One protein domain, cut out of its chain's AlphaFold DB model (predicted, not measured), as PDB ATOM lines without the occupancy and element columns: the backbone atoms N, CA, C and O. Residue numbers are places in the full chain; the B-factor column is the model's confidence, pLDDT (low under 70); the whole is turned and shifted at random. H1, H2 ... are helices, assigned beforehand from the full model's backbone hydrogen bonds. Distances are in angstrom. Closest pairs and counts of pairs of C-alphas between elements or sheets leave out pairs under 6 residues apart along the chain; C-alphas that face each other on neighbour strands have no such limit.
ATOM      1  N   GLU A   2       1.459  59.509  18.982       58.72
ATOM      2  CA  GLU A   2       2.407  60.614  19.223       58.72
ATOM      3  C   GLU A   2       3.754  60.464  18.503       58.72
ATOM      4  O   GLU A   2       4.213  61.418  17.891       58.72
ATOM      5  N   MET A   3       4.342  59.263  18.464       61.25
ATOM      6  CA  MET A   3       5.635  59.024  17.800       61.25
ATOM      7  C   MET A   3       5.630  59.339  16.292       61.25
ATOM      8  O   MET A   3       6.580  59.924  15.781       61.25
ATOM      9  N   LEU A   4       4.559  58.981  15.568       63.09
ATOM     10  CA  LEU A   4       4.445  59.264  14.131       63.09
ATOM     11  C   LEU A   4       4.260  60.767  13.879       63.09
ATOM     12  O   LEU A   4       4.845  61.315  12.949       63.09
ATOM     13  N   VAL A   5       3.471  61.429  14.730       65.31
ATOM     14  CA  VAL A   5       3.248  62.880  14.676       65.31
ATOM     15  C   VAL A   5       4.544  63.633  14.987       65.31
ATOM     16  O   VAL A   5       4.886  64.576  14.282       65.31
ATOM     17  N   ASP A   6       5.314  63.187  15.978       64.44
ATOM     18  CA  ASP A   6       6.599  63.789  16.338       64.44
ATOM     19  C   ASP A   6       7.659  63.585  15.235       64.44
ATOM     20  O   ASP A   6       8.339  64.532  14.846       64.44
ATOM     21  N   LEU A   7       7.735  62.398  14.617       63.88
ATOM     22  CA  LEU A   7       8.576  62.152  13.432       63.88
ATOM     23  C   LEU A   7       8.206  63.056  12.245       63.88
ATOM     24  O   LEU A   7       9.092  63.593  11.575       63.88
ATOM     25  N   GLN A   8       6.909  63.250  11.989       66.12
ATOM     26  CA  GLN A   8       6.428  64.144  10.932       66.12
ATOM     27  C   GLN A   8       6.743  65.615  11.237       66.12
ATOM     28  O   GLN A   8       7.183  66.335  10.342       66.12
ATOM     29  N   ASN A   9       6.613  66.043  12.495       66.19
ATOM     30  CA  ASN A   9       6.918  67.411  12.927       66.19
ATOM     31  C   ASN A   9       8.423  67.721  12.921       66.19
ATOM     32  O   ASN A   9       8.826  68.861  12.706       66.19
ATOM     33  N   ARG A  10       9.280  66.713  13.128       64.69
ATOM     34  CA  ARG A  10      10.744  66.874  13.118       64.69
ATOM     35  C   ARG A  10      11.379  66.730  11.731       64.69
ATOM     36  O   ARG A  10      12.594  66.888  11.605       64.69
ATOM     37  N   LYS A  11      10.576  66.479  10.694       58.31
ATOM     38  CA  LYS A  11      11.006  66.332   9.295       58.31
ATOM     39  C   LYS A  11      11.860  67.505   8.802       58.31
ATOM     40  O   LYS A  11      12.909  67.290   8.204       58.31
ATOM     41  N   GLU A  12      11.449  68.737   9.103       56.62
ATOM     42  CA  GLU A  12      12.186  69.950   8.715       56.62
ATOM     43  C   GLU A  12      13.450  70.169   9.564       56.62
ATOM     44  O   GLU A  12      14.443  70.709   9.084       56.62
ATOM     45  N   LYS A  13      13.444  69.699  10.819       52.44
ATOM     46  CA  LYS A  13      14.499  69.956  11.810       52.44
ATOM     47  C   LYS A  13      15.765  69.119  11.598       52.44
ATOM     48  O   LYS A  13      16.843  69.556  11.986       52.44
ATOM     49  N   TYR A  14      15.651  67.935  10.999       52.50
ATOM     50  CA  TYR A  14      16.784  67.019  10.799       52.50
ATOM     51  C   TYR A  14      17.351  67.018   9.373       52.50
ATOM     52  O   TYR A  14      18.209  66.195   9.069       52.50
ATOM     53  N   GLY A  15      16.886  67.913   8.491       50.88
ATOM     54  CA  GLY A  15      17.368  67.966   7.105       50.88
ATOM     55  C   GLY A  15      17.124  66.667   6.328       50.88
ATOM     56  O   GLY A  15      17.827  66.382   5.360       50.88
ATOM     57  N   TYR A  16      16.151  65.863   6.767       53.19
ATOM     58  CA  TYR A  16      15.782  64.627   6.101       53.19
ATOM     59  C   TYR A  16      15.078  64.968   4.788       53.19
ATOM     60  O   TYR A  16      13.901  65.329   4.768       53.19
ATOM     61  N   ASP A  17      15.805  64.854   3.677       55.53
ATOM     62  CA  ASP A  17      15.172  64.817   2.365       55.53
ATOM     63  C   ASP A  17      14.216  63.611   2.337       55.53
ATOM     64  O   ASP A  17      14.548  62.523   2.809       55.53
ATOM     65  N   ASN A  18      13.037  63.785   1.741       55.53
ATOM     66  CA  ASN A  18      12.030  62.737   1.534       55.53
ATOM     67  C   ASN A  18      12.560  61.544   0.704       55.53
ATOM     68  O   ASN A  18      11.837  60.571   0.489       55.53
ATOM     69  N   LYS A  19      13.795  61.643   0.199       57.97
ATOM     70  CA  LYS A  19      14.541  60.614  -0.532       57.97
ATOM     71  C   LYS A  19      15.582  59.877   0.312       57.97
ATOM     72  O   LYS A  19      16.199  58.943  -0.190       57.97
ATOM     73  N   SER A  20      15.816  60.293   1.555       74.25
ATOM     74  CA  SER A  20      16.764  59.607   2.425       74.25
ATOM     75  C   SER A  20      16.167  58.294   2.918       74.25
ATOM     76  O   SER A  20      15.111  58.276   3.556       74.25
ATOM     77  N   GLU A  21      16.862  57.191   2.655       76.69
ATOM     78  CA  GLU A  21      16.477  55.848   3.097       76.69
ATOM     79  C   GLU A  21      16.308  55.764   4.621       76.69
ATOM     80  O   GLU A  21      15.391  55.110   5.111       76.69
ATOM     81  N   SER A  22      17.120  56.499   5.384       74.50
ATOM     82  CA  SER A  22      17.032  56.534   6.847       74.50
ATOM     83  C   SER A  22      15.761  57.216   7.366       74.50
ATOM     84  O   SER A  22      15.202  56.760   8.363       74.50
ATOM     85  N   TYR A  23      15.239  58.238   6.674       75.56
ATOM     86  CA  TYR A  23      13.934  58.820   7.019       75.56
ATOM     87  C   TYR A  23      12.804  57.835   6.739       75.56
ATOM     88  O   TYR A  23      11.942  57.608   7.587       75.56
ATOM     89  N   PHE A  24      12.829  57.235   5.547       78.69
ATOM     90  CA  PHE A  24      11.828  56.262   5.132       78.69
ATOM     91  C   PHE A  24      11.777  55.074   6.099       78.69
ATOM     92  O   PHE A  24      10.692  54.665   6.508       78.69
ATOM     93  N   ASN A  25      12.941  54.577   6.526       76.75
ATOM     94  CA  ASN A  25      13.060  53.510   7.516       76.75
ATOM     95  C   ASN A  25      12.417  53.908   8.860       76.75
ATOM     96  O   ASN A  25      11.573  53.176   9.379       76.75
ATOM     97  N   ALA A  26      12.727  55.100   9.380       78.69
ATOM     98  CA  ALA A  26      12.132  55.596  10.622       78.69
ATOM     99  C   ALA A  26      10.599  55.734  10.525       78.69
ATOM    100  O   ALA A  26       9.878  55.336  11.442       78.69
ATOM    101  N   GLU A  27      10.092  56.246   9.399       79.25
ATOM    102  CA  GLU A  27       8.655  56.335   9.139       79.25
ATOM    103  C   GLU A  27       8.008  54.941   9.102       79.25
ATOM    104  O   GLU A  27       7.006  54.719   9.789       79.25
ATOM    105  N   GLN A  28       8.588  53.983   8.362       82.06
ATOM    106  CA  GLN A  28       8.062  52.615   8.288       82.06
ATOM    107  C   GLN A  28       8.020  51.950   9.667       82.06
ATOM    108  O   GLN A  28       6.989  51.379  10.018       82.06
ATOM    109  N   ASN A  29       9.067  52.086  10.487       78.25
ATOM    110  CA  ASN A  29       9.075  51.531  11.845       78.25
ATOM    111  C   ASN A  29       7.962  52.123  12.719       78.25
ATOM    112  O   ASN A  29       7.282  51.393  13.441       78.25
ATOM    113  N   ALA A  30       7.709  53.432  12.620       79.25
ATOM    114  CA  ALA A  30       6.625  54.066  13.365       79.25
ATOM    115  C   ALA A  30       5.234  53.565  12.933       79.25
ATOM    116  O   ALA A  30       4.338  53.399  13.769       79.25
ATOM    117  N   ILE A  31       5.048  53.294  11.638       78.94
ATOM    118  CA  ILE A  31       3.823  52.689  11.097       78.94
ATOM    119  C   ILE A  31       3.668  51.247  11.591       78.94
ATOM    120  O   ILE A  31       2.579  50.881  12.032       78.94
ATOM    121  N   VAL A  32       4.739  50.449  11.555       81.44
ATOM    122  CA  VAL A  32       4.744  49.063  12.049       81.44
ATOM    123  C   VAL A  32       4.335  49.025  13.521       81.44
ATOM    124  O   VAL A  32       3.413  48.293  13.874       81.44
ATOM    125  N   ALA A  33       4.927  49.874  14.366       77.19
ATOM    126  CA  ALA A  33       4.582  49.963  15.786       77.19
ATOM    127  C   ALA A  33       3.100  50.319  16.015       77.19
ATOM    128  O   ALA A  33       2.418  49.685  16.821       77.19
ATOM    129  N   LYS A  34       2.564  51.293  15.266       77.62
ATOM    130  CA  LYS A  34       1.135  51.650  15.320       77.62
ATOM    131  C   LYS A  34       0.242  50.473  14.908       77.62
ATOM    132  O   LYS A  34      -0.775  50.207  15.549       77.62
ATOM    133  N   ASN A  35       0.590  49.793  13.822       75.19
ATOM    134  CA  ASN A  35      -0.221  48.709  13.280       75.19
ATOM    135  C   ASN A  35      -0.151  47.451  14.159       75.19
ATOM    136  O   ASN A  35      -1.151  46.743  14.271       75.19
ATOM    137  N   ALA A  36       0.970  47.220  14.850       75.44
ATOM    138  CA  ALA A  36       1.108  46.157  15.841       75.44
ATOM    139  C   ALA A  36       0.084  46.306  16.978       75.44
ATOM    140  O   ALA A  36      -0.598  45.341  17.312       75.44
ATOM    141  N   GLU A  37      -0.115  47.517  17.512       76.81
ATOM    142  CA  GLU A  37      -1.131  47.776  18.545       76.81
ATOM    143  C   GLU A  37      -2.543  47.390  18.068       76.81
ATOM    144  O   GLU A  37      -3.290  46.696  18.766       76.81
ATOM    145  N   MET A  38      -2.909  47.808  16.851       72.75
ATOM    146  CA  MET A  38      -4.200  47.460  16.247       72.75
ATOM    147  C   MET A  38      -4.342  45.949  16.040       72.75
ATOM    148  O   MET A  38      -5.405  45.385  16.309       72.75
ATOM    149  N   TYR A  39      -3.271  45.296  15.594       72.06
ATOM    150  CA  TYR A  39      -3.229  43.857  15.379       72.06
ATOM    151  C   TYR A  39      -3.408  43.072  16.683       72.06
ATOM    152  O   TYR A  39      -4.263  42.190  16.731       72.06
ATOM    153  N   TYR A  40      -2.704  43.422  17.765       73.25
ATOM    154  CA  TYR A  40      -2.861  42.752  19.061       73.25
ATOM    155  C   TYR A  40      -4.275  42.908  19.631       73.25
ATOM    156  O   TYR A  40      -4.860  41.938  20.115       73.25
ATOM    157  N   ARG A  41      -4.886  44.091  19.495       74.56
ATOM    158  CA  ARG A  41      -6.294  44.292  19.888       74.56
ATOM    159  C   ARG A  41      -7.257  43.429  19.073       74.56
ATOM    160  O   ARG A  41      -8.247  42.941  19.616       74.56
ATOM    161  N   ALA A  42      -6.994  43.248  17.781       71.06
ATOM    162  CA  ALA A  42      -7.804  42.399  16.914       71.06
ATOM    163  C   ALA A  42      -7.580  40.902  17.172       71.06
ATOM    164  O   ALA A  42      -8.541  40.141  17.121       71.06
ATOM    165  N   LEU A  43      -6.354  40.481  17.498       67.00
ATOM    166  CA  LEU A  43      -6.043  39.106  17.898       67.00
ATOM    167  C   LEU A  43      -6.887  38.668  19.094       67.00
ATOM    168  O   LEU A  43      -7.462  37.584  19.058       67.00
ATOM    169  N   MET A  44      -7.050  39.534  20.100       66.38
ATOM    170  CA  MET A  44      -7.914  39.248  21.253       66.38
ATOM    171  C   MET A  44      -9.393  39.064  20.886       66.38
ATOM    172  O   MET A  44     -10.139  38.445  21.638       66.38
ATOM    173  N   ARG A  45      -9.834  39.604  19.742       61.41
ATOM    174  CA  ARG A  45     -11.203  39.444  19.225       61.41
ATOM    175  C   ARG A  45     -11.348  38.239  18.289       61.41
ATOM    176  O   ARG A  45     -12.472  37.820  18.030       61.41
ATOM    177  N   GLY A  46     -10.234  37.679  17.815       59.88
ATOM    178  CA  GLY A  46     -10.186  36.533  16.913       59.88
ATOM    179  C   GLY A  46     -10.723  36.806  15.501       59.88
ATOM    180  O   GLY A  46     -11.121  37.915  15.140       59.88
ATOM    181  N   GLY A  47     -10.723  35.756  14.678       71.94
ATOM    182  CA  GLY A  47     -11.354  35.749  13.356       71.94
ATOM    183  C   GLY A  47     -10.574  36.445  12.232       71.94
ATOM    184  O   GLY A  47      -9.394  36.788  12.352       71.94
ATOM    185  N   SER A  48     -11.276  36.651  11.115       80.31
ATOM    186  CA  SER A  48     -10.758  37.203   9.853       80.31
ATOM    187  C   SER A  48     -10.244  38.638   9.953       80.31
ATOM    188  O   SER A  48      -9.434  39.056   9.133       80.31
ATOM    189  N   ILE A  49     -10.628  39.388  10.988       79.88
ATOM    190  CA  ILE A  49     -10.165  40.766  11.202       79.88
ATOM    191  C   ILE A  49      -8.647  40.801  11.416       79.88
ATOM    192  O   ILE A  49      -7.945  41.579  10.774       79.88
ATOM    193  N   SER A  50      -8.130  39.927  12.287       79.44
ATOM    194  CA  SER A  50      -6.688  39.829  12.557       79.44
ATOM    195  C   SER A  50      -5.884  39.402  11.322       79.44
ATOM    196  O   SER A  50      -4.738  39.812  11.148       79.44
ATOM    197  N   TRP A  51      -6.489  38.589  10.454       86.44
ATOM    198  CA  TRP A  51      -5.917  38.196   9.170       86.44
ATOM    199  C   TRP A  51      -5.843  39.401   8.229       86.44
ATOM    200  O   TRP A  51      -4.766  39.790   7.791       86.44
ATOM    201  N   ASN A  52      -6.977  40.069   8.015       91.19
ATOM    202  CA  ASN A  52      -7.085  41.184   7.082       91.19
ATOM    203  C   ASN A  52      -6.169  42.350   7.455       91.19
ATOM    204  O   ASN A  52      -5.565  42.945   6.571       91.19
ATOM    205  N   ILE A  53      -6.026  42.667   8.748       87.38
ATOM    206  CA  ILE A  53      -5.107  43.722   9.207       87.38
ATOM    207  C   ILE A  53      -3.670  43.439   8.749       87.38
ATOM    208  O   ILE A  53      -2.985  44.364   8.313       87.38
ATOM    209  N   ARG A  54      -3.221  42.178   8.805       87.44
ATOM    210  CA  ARG A  54      -1.873  41.796   8.359       87.44
ATOM    211  C   ARG A  54      -1.703  42.017   6.860       87.44
ATOM    212  O   ARG A  54      -0.747  42.674   6.453       87.44
ATOM    213  N   ASP A  55      -2.639  41.542   6.045       93.56
ATOM    214  CA  ASP A  55      -2.555  41.695   4.589       93.56
ATOM    215  C   ASP A  55      -2.716  43.149   4.120       93.56
ATOM    216  O   ASP A  55      -1.972  43.585   3.238       93.56
ATOM    217  N   TYR A  56      -3.590  43.939   4.752       93.12
ATOM    218  CA  TYR A  56      -3.661  45.382   4.500       93.12
ATOM    219  C   TYR A  56      -2.348  46.081   4.840       93.12
ATOM    220  O   TYR A  56      -1.896  46.938   4.081       93.12
ATOM    221  N   HIS A  57      -1.709  45.705   5.950       90.25
ATOM    222  CA  HIS A  57      -0.428  46.286   6.323       90.25
ATOM    223  C   HIS A  57       0.678  45.942   5.316       90.25
ATOM    224  O   HIS A  57       1.428  46.833   4.916       90.25
ATOM    225  N   MET A  58       0.752  44.689   4.850       92.75
ATOM    226  CA  MET A  58       1.711  44.300   3.810       92.75
ATOM    227  C   MET A  58       1.482  45.083   2.505       92.75
ATOM    228  O   MET A  58       2.443  45.539   1.883       92.75
ATOM    229  N   ALA A  59       0.223  45.292   2.107       94.75
ATOM    230  CA  ALA A  59      -0.108  46.096   0.932       94.75
ATOM    231  C   ALA A  59       0.272  47.579   1.113       94.75
ATOM    232  O   ALA A  59       0.833  48.187   0.203       94.75
ATOM    233  N   GLU A  60       0.028  48.158   2.292       92.75
ATOM    234  CA  GLU A  60       0.428  49.532   2.619       92.75
ATOM    235  C   GLU A  60       1.957  49.705   2.553       92.75
ATOM    236  O   GLU A  60       2.451  50.679   1.978       92.75
ATOM    237  N   ALA A  61       2.711  48.745   3.098       91.69
ATOM    238  CA  ALA A  61       4.172  48.740   3.039       91.69
ATOM    239  C   ALA A  61       4.676  48.685   1.587       91.69
ATOM    240  O   ALA A  61       5.541  49.474   1.198       91.69
ATOM    241  N   LEU A  62       4.084  47.824   0.753       93.94
ATOM    242  CA  LEU A  62       4.404  47.749  -0.674       93.94
ATOM    243  C   LEU A  62       4.154  49.083  -1.388       93.94
ATOM    244  O   LEU A  62       5.020  49.554  -2.122       93.94
ATOM    245  N   GLN A  63       2.995  49.710  -1.177       93.06
ATOM    246  CA  GLN A  63       2.659  50.988  -1.815       93.06
ATOM    247  C   GLN A  63       3.668  52.083  -1.454       93.06
ATOM    248  O   GLN A  63       4.067  52.876  -2.313       93.06
ATOM    249  N   LYS A  64       4.119  52.109  -0.195       91.12
ATOM    250  CA  LYS A  64       5.148  53.040   0.283       91.12
ATOM    251  C   LYS A  64       6.505  52.766  -0.361       91.12
ATOM    252  O   LYS A  64       7.128  53.715  -0.833       91.12
ATOM    253  N   LEU A  65       6.919  51.502  -0.468       91.75
ATOM    254  CA  LEU A  65       8.157  51.105  -1.152       91.75
ATOM    255  C   LEU A  65       8.139  51.485  -2.638       91.75
ATOM    256  O   LEU A  65       9.077  52.110  -3.131       91.75
ATOM    257  N   VAL A  66       7.053  51.175  -3.351       92.19
ATOM    258  CA  VAL A  66       6.899  51.535  -4.771       92.19
ATOM    259  C   VAL A  66       6.952  53.053  -4.955       92.19
ATOM    260  O   VAL A  66       7.619  53.544  -5.866       92.19
ATOM    261  N   LYS A  67       6.307  53.820  -4.066       90.81
ATOM    262  CA  LYS A  67       6.366  55.287  -4.085       90.81
ATOM    263  C   LYS A  67       7.777  55.815  -3.816       90.81
ATOM    264  O   LYS A  67       8.193  56.755  -4.490       90.81
ATOM    265  N   PHE A  68       8.492  55.232  -2.854       88.44
ATOM    266  CA  PHE A  68       9.850  55.633  -2.479       88.44
ATOM    267  C   PHE A  68      10.849  55.416  -3.622       88.44
ATOM    268  O   PHE A  68      11.595  56.331  -3.969       88.44
ATOM    269  N   HIS A  69      10.808  54.250  -4.274       89.50
ATOM    270  CA  HIS A  69      11.680  53.943  -5.414       89.50
ATOM    271  C   HIS A  69      11.276  54.658  -6.715       89.50
ATOM    272  O   HIS A  69      12.075  54.747  -7.648       89.50
ATOM    273  N   GLY A  70      10.067  55.221  -6.774       89.44
ATOM    274  CA  GLY A  70       9.635  56.119  -7.837       89.44
ATOM    275  C   GLY A  70       9.110  55.421  -9.095       89.44
ATOM    276  O   GLY A  70       8.783  54.234  -9.127       89.44
ATOM    277  N   LYS A  71       8.956  56.210 -10.164       88.62
ATOM    278  CA  LYS A  71       8.289  55.768 -11.396       88.62
ATOM    279  C   LYS A  71       9.091  54.658 -12.081       88.62
ATOM    280  O   LYS A  71      10.257  54.845 -12.406       88.62
ATOM    281  N   GLY A  72       8.429  53.537 -12.368       87.75
ATOM    282  CA  GLY A  72       9.042  52.381 -13.029       87.75
ATOM    283  C   GLY A  72       9.630  51.342 -12.074       87.75
ATOM    284  O   GLY A  72      10.154  50.336 -12.551       87.75
ATOM    285  N   ALA A  73       9.515  51.545 -10.756       92.94
ATOM    286  CA  ALA A  73       9.845  50.519  -9.779       92.94
ATOM    287  C   ALA A  73       9.052  49.231 -10.059       92.94
ATOM    288  O   ALA A  73       7.847  49.261 -10.320       92.94
ATOM    289  N   LYS A  74       9.750  48.097 -10.006       94.56
ATOM    290  CA  LYS A  74       9.165  46.756 -10.068       94.56
ATOM    291  C   LYS A  74       9.401  46.076  -8.730       94.56
ATOM    292  O   LYS A  74      10.447  46.278  -8.116       94.56
ATOM    293  N   SER A  75       8.451  45.259  -8.302       94.50
ATOM    294  CA  SER A  75       8.506  44.581  -7.010       94.50
ATOM    295  C   SER A  75       8.243  43.094  -7.182       94.50
ATOM    296  O   SER A  75       7.426  42.694  -8.008       94.50
ATOM    297  N   ILE A  76       8.936  42.286  -6.383       96.81
ATOM    298  CA  ILE A  76       8.667  40.858  -6.225       96.81
ATOM    299  C   ILE A  76       8.227  40.665  -4.780       96.81
ATOM    300  O   ILE A  76       8.953  41.030  -3.858       96.81
ATOM    301  N   ILE A  77       7.032  40.114  -4.596       96.00
ATOM    302  CA  ILE A  77       6.484  39.802  -3.278       96.00
ATOM    303  C   ILE A  77       6.633  38.301  -3.087       96.00
ATOM    304  O   ILE A  77       6.012  37.516  -3.802       96.00
ATOM    305  N   TRP A  78       7.466  37.911  -2.130       96.69
ATOM    306  CA  TRP A  78       7.640  36.517  -1.753       96.69
ATOM    307  C   TRP A  78       6.887  36.250  -0.456       96.69
ATOM    308  O   TRP A  78       7.301  36.694   0.613       96.69
ATOM    309  N   ALA A  79       5.767  35.543  -0.548       96.00
ATOM    310  CA  ALA A  79       4.971  35.166   0.610       96.00
ATOM    311  C   ALA A  79       4.237  33.846   0.354       96.00
ATOM    312  O   ALA A  79       4.194  33.333  -0.764       96.00
ATOM    313  N   HIS A  80       3.661  33.288   1.416       96.06
ATOM    314  CA  HIS A  80       2.916  32.038   1.348       96.06
ATOM    315  C   HIS A  80       1.724  32.126   0.371       96.06
ATOM    316  O   HIS A  80       1.135  33.193   0.187       96.06
ATOM    317  N   ASN A  81       1.300  30.991  -0.196       96.06
ATOM    318  CA  ASN A  81       0.169  30.897  -1.133       96.06
ATOM    319  C   ASN A  81      -1.134  31.528  -0.615       96.06
ATOM    320  O   ASN A  81      -1.953  32.005  -1.405       96.06
ATOM    321  N   MET A  82      -1.334  31.512   0.705       92.94
ATOM    322  CA  MET A  82      -2.484  32.145   1.364       92.94
ATOM    323  C   MET A  82      -2.478  33.672   1.248       92.94
ATOM    324  O   MET A  82      -3.541  34.282   1.276       92.94
ATOM    325  N   HIS A  83      -1.305  34.273   1.053       95.81
ATOM    326  CA  HIS A  83      -1.134  35.711   0.899       95.81
ATOM    327  C   HIS A  83      -1.103  36.140  -0.575       95.81
ATOM    328  O   HIS A  83      -1.733  37.125  -0.940       95.81
ATOM    329  N   ILE A  84      -0.399  35.404  -1.440       94.75
ATOM    330  CA  ILE A  84      -0.095  35.873  -2.807       94.75
ATOM    331  C   ILE A  84      -1.138  35.517  -3.873       94.75
ATOM    332  O   ILE A  84      -1.135  36.137  -4.927       94.75
ATOM    333  N   GLY A  85      -2.000  34.517  -3.661       96.00
ATOM    334  CA  GLY A  85      -3.067  34.205  -4.629       96.00
ATOM    335  C   GLY A  85      -4.191  35.242  -4.592       96.00
ATOM    336  O   GLY A  85      -4.266  36.014  -3.653       96.00
ATOM    337  N   ASP A  86      -5.109  35.250  -5.555       97.19
ATOM    338  CA  ASP A  86      -6.316  36.084  -5.462       97.19
ATOM    339  C   ASP A  86      -7.325  35.441  -4.496       97.19
ATOM    340  O   ASP A  86      -7.920  34.405  -4.810       97.19
ATOM    341  N   ALA A  87      -7.517  36.027  -3.307       97.44
ATOM    342  CA  ALA A  87      -8.417  35.477  -2.286       97.44
ATOM    343  C   ALA A  87      -9.864  35.292  -2.781       97.44
ATOM    344  O   ALA A  87     -10.553  34.394  -2.285       97.44
ATOM    345  N   ARG A  88     -10.305  36.064  -3.789       96.62
ATOM    346  CA  ARG A  88     -11.650  35.970  -4.396       96.62
ATOM    347  C   ARG A  88     -11.914  34.637  -5.087       96.62
ATOM    348  O   ARG A  88     -13.063  34.243  -5.255       96.62
ATOM    349  N   ALA A  89     -10.852  33.929  -5.459       96.69
ATOM    350  CA  ALA A  89     -10.906  32.610  -6.074       96.69
ATOM    351  C   ALA A  89     -10.827  31.464  -5.050       96.69
ATOM    352  O   ALA A  89     -10.530  30.327  -5.424       96.69
ATOM    353  N   THR A  90     -11.048  31.750  -3.761       97.06
ATOM    354  CA  THR A  90     -10.907  30.770  -2.677       97.06
ATOM    355  C   THR A  90     -12.046  30.826  -1.657       97.06
ATOM    356  O   THR A  90     -12.862  31.750  -1.651       97.06
ATOM    357  N   SER A  91     -12.080  29.869  -0.725       94.50
ATOM    358  CA  SER A  91     -12.978  29.919   0.440       94.50
ATOM    359  C   SER A  91     -12.748  31.125   1.364       94.50
ATOM    360  O   SER A  91     -13.648  31.448   2.143       94.50
ATOM    361  N   MET A  92     -11.614  31.832   1.257       94.50
ATOM    362  CA  MET A  92     -11.301  33.017   2.069       94.50
ATOM    363  C   MET A  92     -12.381  34.097   1.959       94.50
ATOM    364  O   MET A  92     -12.759  34.684   2.970       94.50
ATOM    365  N   THR A  93     -12.966  34.295   0.773       93.88
ATOM    366  CA  THR A  93     -14.050  35.276   0.585       93.88
ATOM    367  C   THR A  93     -15.258  34.981   1.465       93.88
ATOM    368  O   THR A  93     -15.823  35.897   2.060       93.88
ATOM    369  N   ARG A  94     -15.631  33.702   1.617       91.38
ATOM    370  CA  ARG A  94     -16.747  33.300   2.490       91.38
ATOM    371  C   ARG A  94     -16.436  33.543   3.967       91.38
ATOM    372  O   ARG A  94     -17.347  33.810   4.740       91.38
ATOM    373  N   ALA A  95     -15.159  33.494   4.344       89.88
ATOM    374  CA  ALA A  95     -14.680  33.835   5.681       89.88
ATOM    375  C   ALA A  95     -14.478  35.353   5.891       89.88
ATOM    376  O   ALA A  95     -14.001  35.771   6.949       89.88
ATOM    377  N   GLY A  96     -14.802  36.189   4.895       93.75
ATOM    378  CA  GLY A  96     -14.522  37.627   4.920       93.75
ATOM    379  C   GLY A  96     -13.025  37.944   4.972       93.75
ATOM    380  O   GLY A  96     -12.644  39.002   5.472       93.75
ATOM    381  N   MET A  97     -12.177  37.017   4.519       94.81
ATOM    382  CA  MET A  97     -10.728  37.163   4.484       94.81
ATOM    383  C   MET A  97     -10.268  37.697   3.127       94.81
ATOM    384  O   MET A  97     -10.742  37.260   2.078       94.81
ATOM    385  N   ILE A  98      -9.308  38.613   3.173       96.44
ATOM    386  CA  ILE A  98      -8.602  39.177   2.020       96.44
ATOM    387  C   ILE A  98      -7.137  38.746   2.043       96.44
ATOM    388  O   ILE A  98      -6.653  38.216   3.044       96.44
ATOM    389  N   ASN A  99      -6.413  39.002   0.960       97.00
ATOM    390  CA  ASN A  99      -4.969  38.844   0.961       97.00
ATOM    391  C   ASN A  99      -4.244  39.853   0.063       97.00
ATOM    392  O   ASN A  99      -4.865  40.534  -0.757       97.00
ATOM    393  N   ILE A 100      -2.924  39.960   0.220       97.31
ATOM    394  CA  ILE A 100      -2.112  40.906  -0.553       97.31
ATOM    395  C   ILE A 100      -2.201  40.662  -2.066       97.31
ATOM    396  O   ILE A 100      -2.207  41.628  -2.820       97.31
ATOM    397  N   GLY A 101      -2.341  39.416  -2.529       97.81
ATOM    398  CA  GLY A 101      -2.531  39.104  -3.949       97.81
ATOM    399  C   GLY A 101      -3.772  39.782  -4.537       97.81
ATOM    400  O   GLY A 101      -3.683  40.462  -5.564       97.81
ATOM    401  N   GLN A 102      -4.911  39.678  -3.843       97.69
ATOM    402  CA  GLN A 102      -6.132  40.410  -4.190       97.69
ATOM    403  C   GLN A 102      -5.901  41.928  -4.142       97.69
ATOM    404  O   GLN A 102      -6.193  42.618  -5.119       97.69
ATOM    405  N   LEU A 103      -5.358  42.450  -3.037       98.06
ATOM    406  CA  LEU A 103      -5.185  43.894  -2.843       98.06
ATOM    407  C   LEU A 103      -4.279  44.527  -3.905       98.06
ATOM    408  O   LEU A 103      -4.554  45.620  -4.393       98.06
ATOM    409  N   VAL A 104      -3.205  43.839  -4.298       97.25
ATOM    410  CA  VAL A 104      -2.293  44.311  -5.345       97.25
ATOM    411  C   VAL A 104      -2.978  44.299  -6.708       97.25
ATOM    412  O   VAL A 104      -2.818  45.254  -7.468       97.25
ATOM    413  N   ARG A 105      -3.795  43.283  -7.019       96.19
ATOM    414  CA  ARG A 105      -4.612  43.289  -8.243       96.19
ATOM    415  C   ARG A 105      -5.637  44.422  -8.255       96.19
ATOM    416  O   ARG A 105      -5.830  45.027  -9.303       96.19
ATOM    417  N   GLU A 106      -6.273  44.724  -7.127       97.12
ATOM    418  CA  GLU A 106      -7.230  45.835  -7.015       97.12
ATOM    419  C   GLU A 106      -6.550  47.203  -7.157       97.12
ATOM    420  O   GLU A 106      -7.093  48.098  -7.800       97.12
ATOM    421  N   TRP A 107      -5.344  47.353  -6.606       95.88
ATOM    422  CA  TRP A 107      -4.593  48.605  -6.639       95.88
ATOM    423  C   TRP A 107      -3.877  48.866  -7.975       95.88
ATOM    424  O   TRP A 107      -4.000  49.956  -8.531       95.88
ATOM    425  N   ALA A 108      -3.117  47.893  -8.486       94.00
ATOM    426  CA  ALA A 108      -2.289  48.046  -9.689       94.00
ATOM    427  C   ALA A 108      -2.985  47.569 -10.979       94.00
ATOM    428  O   ALA A 108      -2.568  47.927 -12.081       94.00
ATOM    429  N   GLY A 109      -4.060  46.784 -10.853       95.19
ATOM    430  CA  GLY A 109      -4.772  46.160 -11.967       95.19
ATOM    431  C   GLY A 109      -4.141  44.840 -12.421       95.19
ATOM    432  O   GLY A 109      -2.926  44.651 -12.373       95.19
ATOM    433  N   SER A 110      -4.963  43.922 -12.938       92.19
ATOM    434  CA  SER A 110      -4.517  42.579 -13.353       92.19
ATOM    435  C   SER A 110      -3.443  42.594 -14.447       92.19
ATOM    436  O   SER A 110      -2.590  41.725 -14.481       92.19
ATOM    437  N   LYS A 111      -3.417  43.612 -15.317       93.38
ATOM    438  CA  LYS A 111      -2.393  43.730 -16.375       93.38
ATOM    439  C   LYS A 111      -1.011  44.146 -15.862       93.38
ATOM    440  O   LYS A 111      -0.062  44.157 -16.640       93.38
ATOM    441  N   GLN A 112      -0.901  44.590 -14.612       94.62
ATOM    442  CA  GLN A 112       0.358  45.026 -13.993       94.62
ATOM    443  C   GLN A 112       0.802  44.086 -12.866       94.62
ATOM    444  O   GLN A 112       1.817  44.341 -12.220       94.62
TER     445      GLN A 112
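Overview. This is residues 2 to 112 of the 235 residues of the protein "Putative erythromycin esterase" of Nitrososphaera gargensis (strain Ga9.2) (UniProt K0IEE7). A flat slab is built round two long helices, H2 and H3, side by side as a helical hairpin; the short H1 folds back along part of H2, away from H3, and H5 crosses part of H3 steeply with the tiny H4 beside it. After H3 a long link folds back to H4, and residues 85 to 99, with no named element, loop round to H5. The printed part has 111 residues with five named helices, H1 to H5 in order, and no named strand; the class is all helix, with 66 residues in named elements. It is only just loose, close to compact, with a radius of gyration of the C-alphas of 16.2 A, and it spans 50 by 38 by 18 A.

Along the chain. H1 is residues 2 to 9, 10.3 A long, and its C-alpha 2 is at (2.407, 60.614, 19.223). H2, residues 21 to 43, is the longest helix by residues and measures 31.7 A. H3, residues 48 to 69, measures 31.9 A from C-alpha 48 at (-10.758, 37.203, 9.853). H4 is residues 81 to 84, 5.3 A long. H5 is residues 100 to 108, 11.6 A long, and its C-alpha 108 is at (-2.289, 48.046, -9.689).

Arrangement. H1 and H2 form a helical hairpin and touch, closest at the C-alphas of Leu 4 and Ala 30, 5.7 A apart. They run opposite ways at a shallow tilt of 26 degrees, and H2 touches H1 with residues 26 to 31 alone. H2 and H3, also a helical hairpin, touch, closest at the C-alphas of Ala 42 and Ser 50, 5.2 A apart, and run opposite ways at a shallow tilt of 8 degrees. H3 touches H5 with residues 55 to 59 alone; the closest C-alphas are those of Asp 55 and Ile 100, 5.2 A apart. These two run the same way at a steep tilt of 45 degrees. H4 touches H5, with the C-alphas of Ile 84 and Gly 101 closest at 4.2 A. H3 and H4 are close but not clearly touching, with the C-alphas of Asp 55 and His 83 closest at 7.2 A. H1 is apart from H3, H4 and H5, and H2 is apart from H4 and H5. Every O i to N i+4 pair is within hydrogen-bond range in H1, H2 and H5, and 17 of 18 are in H3; H4 is too short for such a pair.

Size, cuts and confidence. The C-alphas farthest apart, those of Lys 13 and Ser 91, are separated by 49.9 A. The printed part has no cut. The link H2 to H3 is tight, with 4 residues; the links H1 to H2, H3 to H4 and H4 to H5 are long. The mean pLDDT of the printed part is 83.0, and residues 2 to 19 and 43 to 46 are under 70.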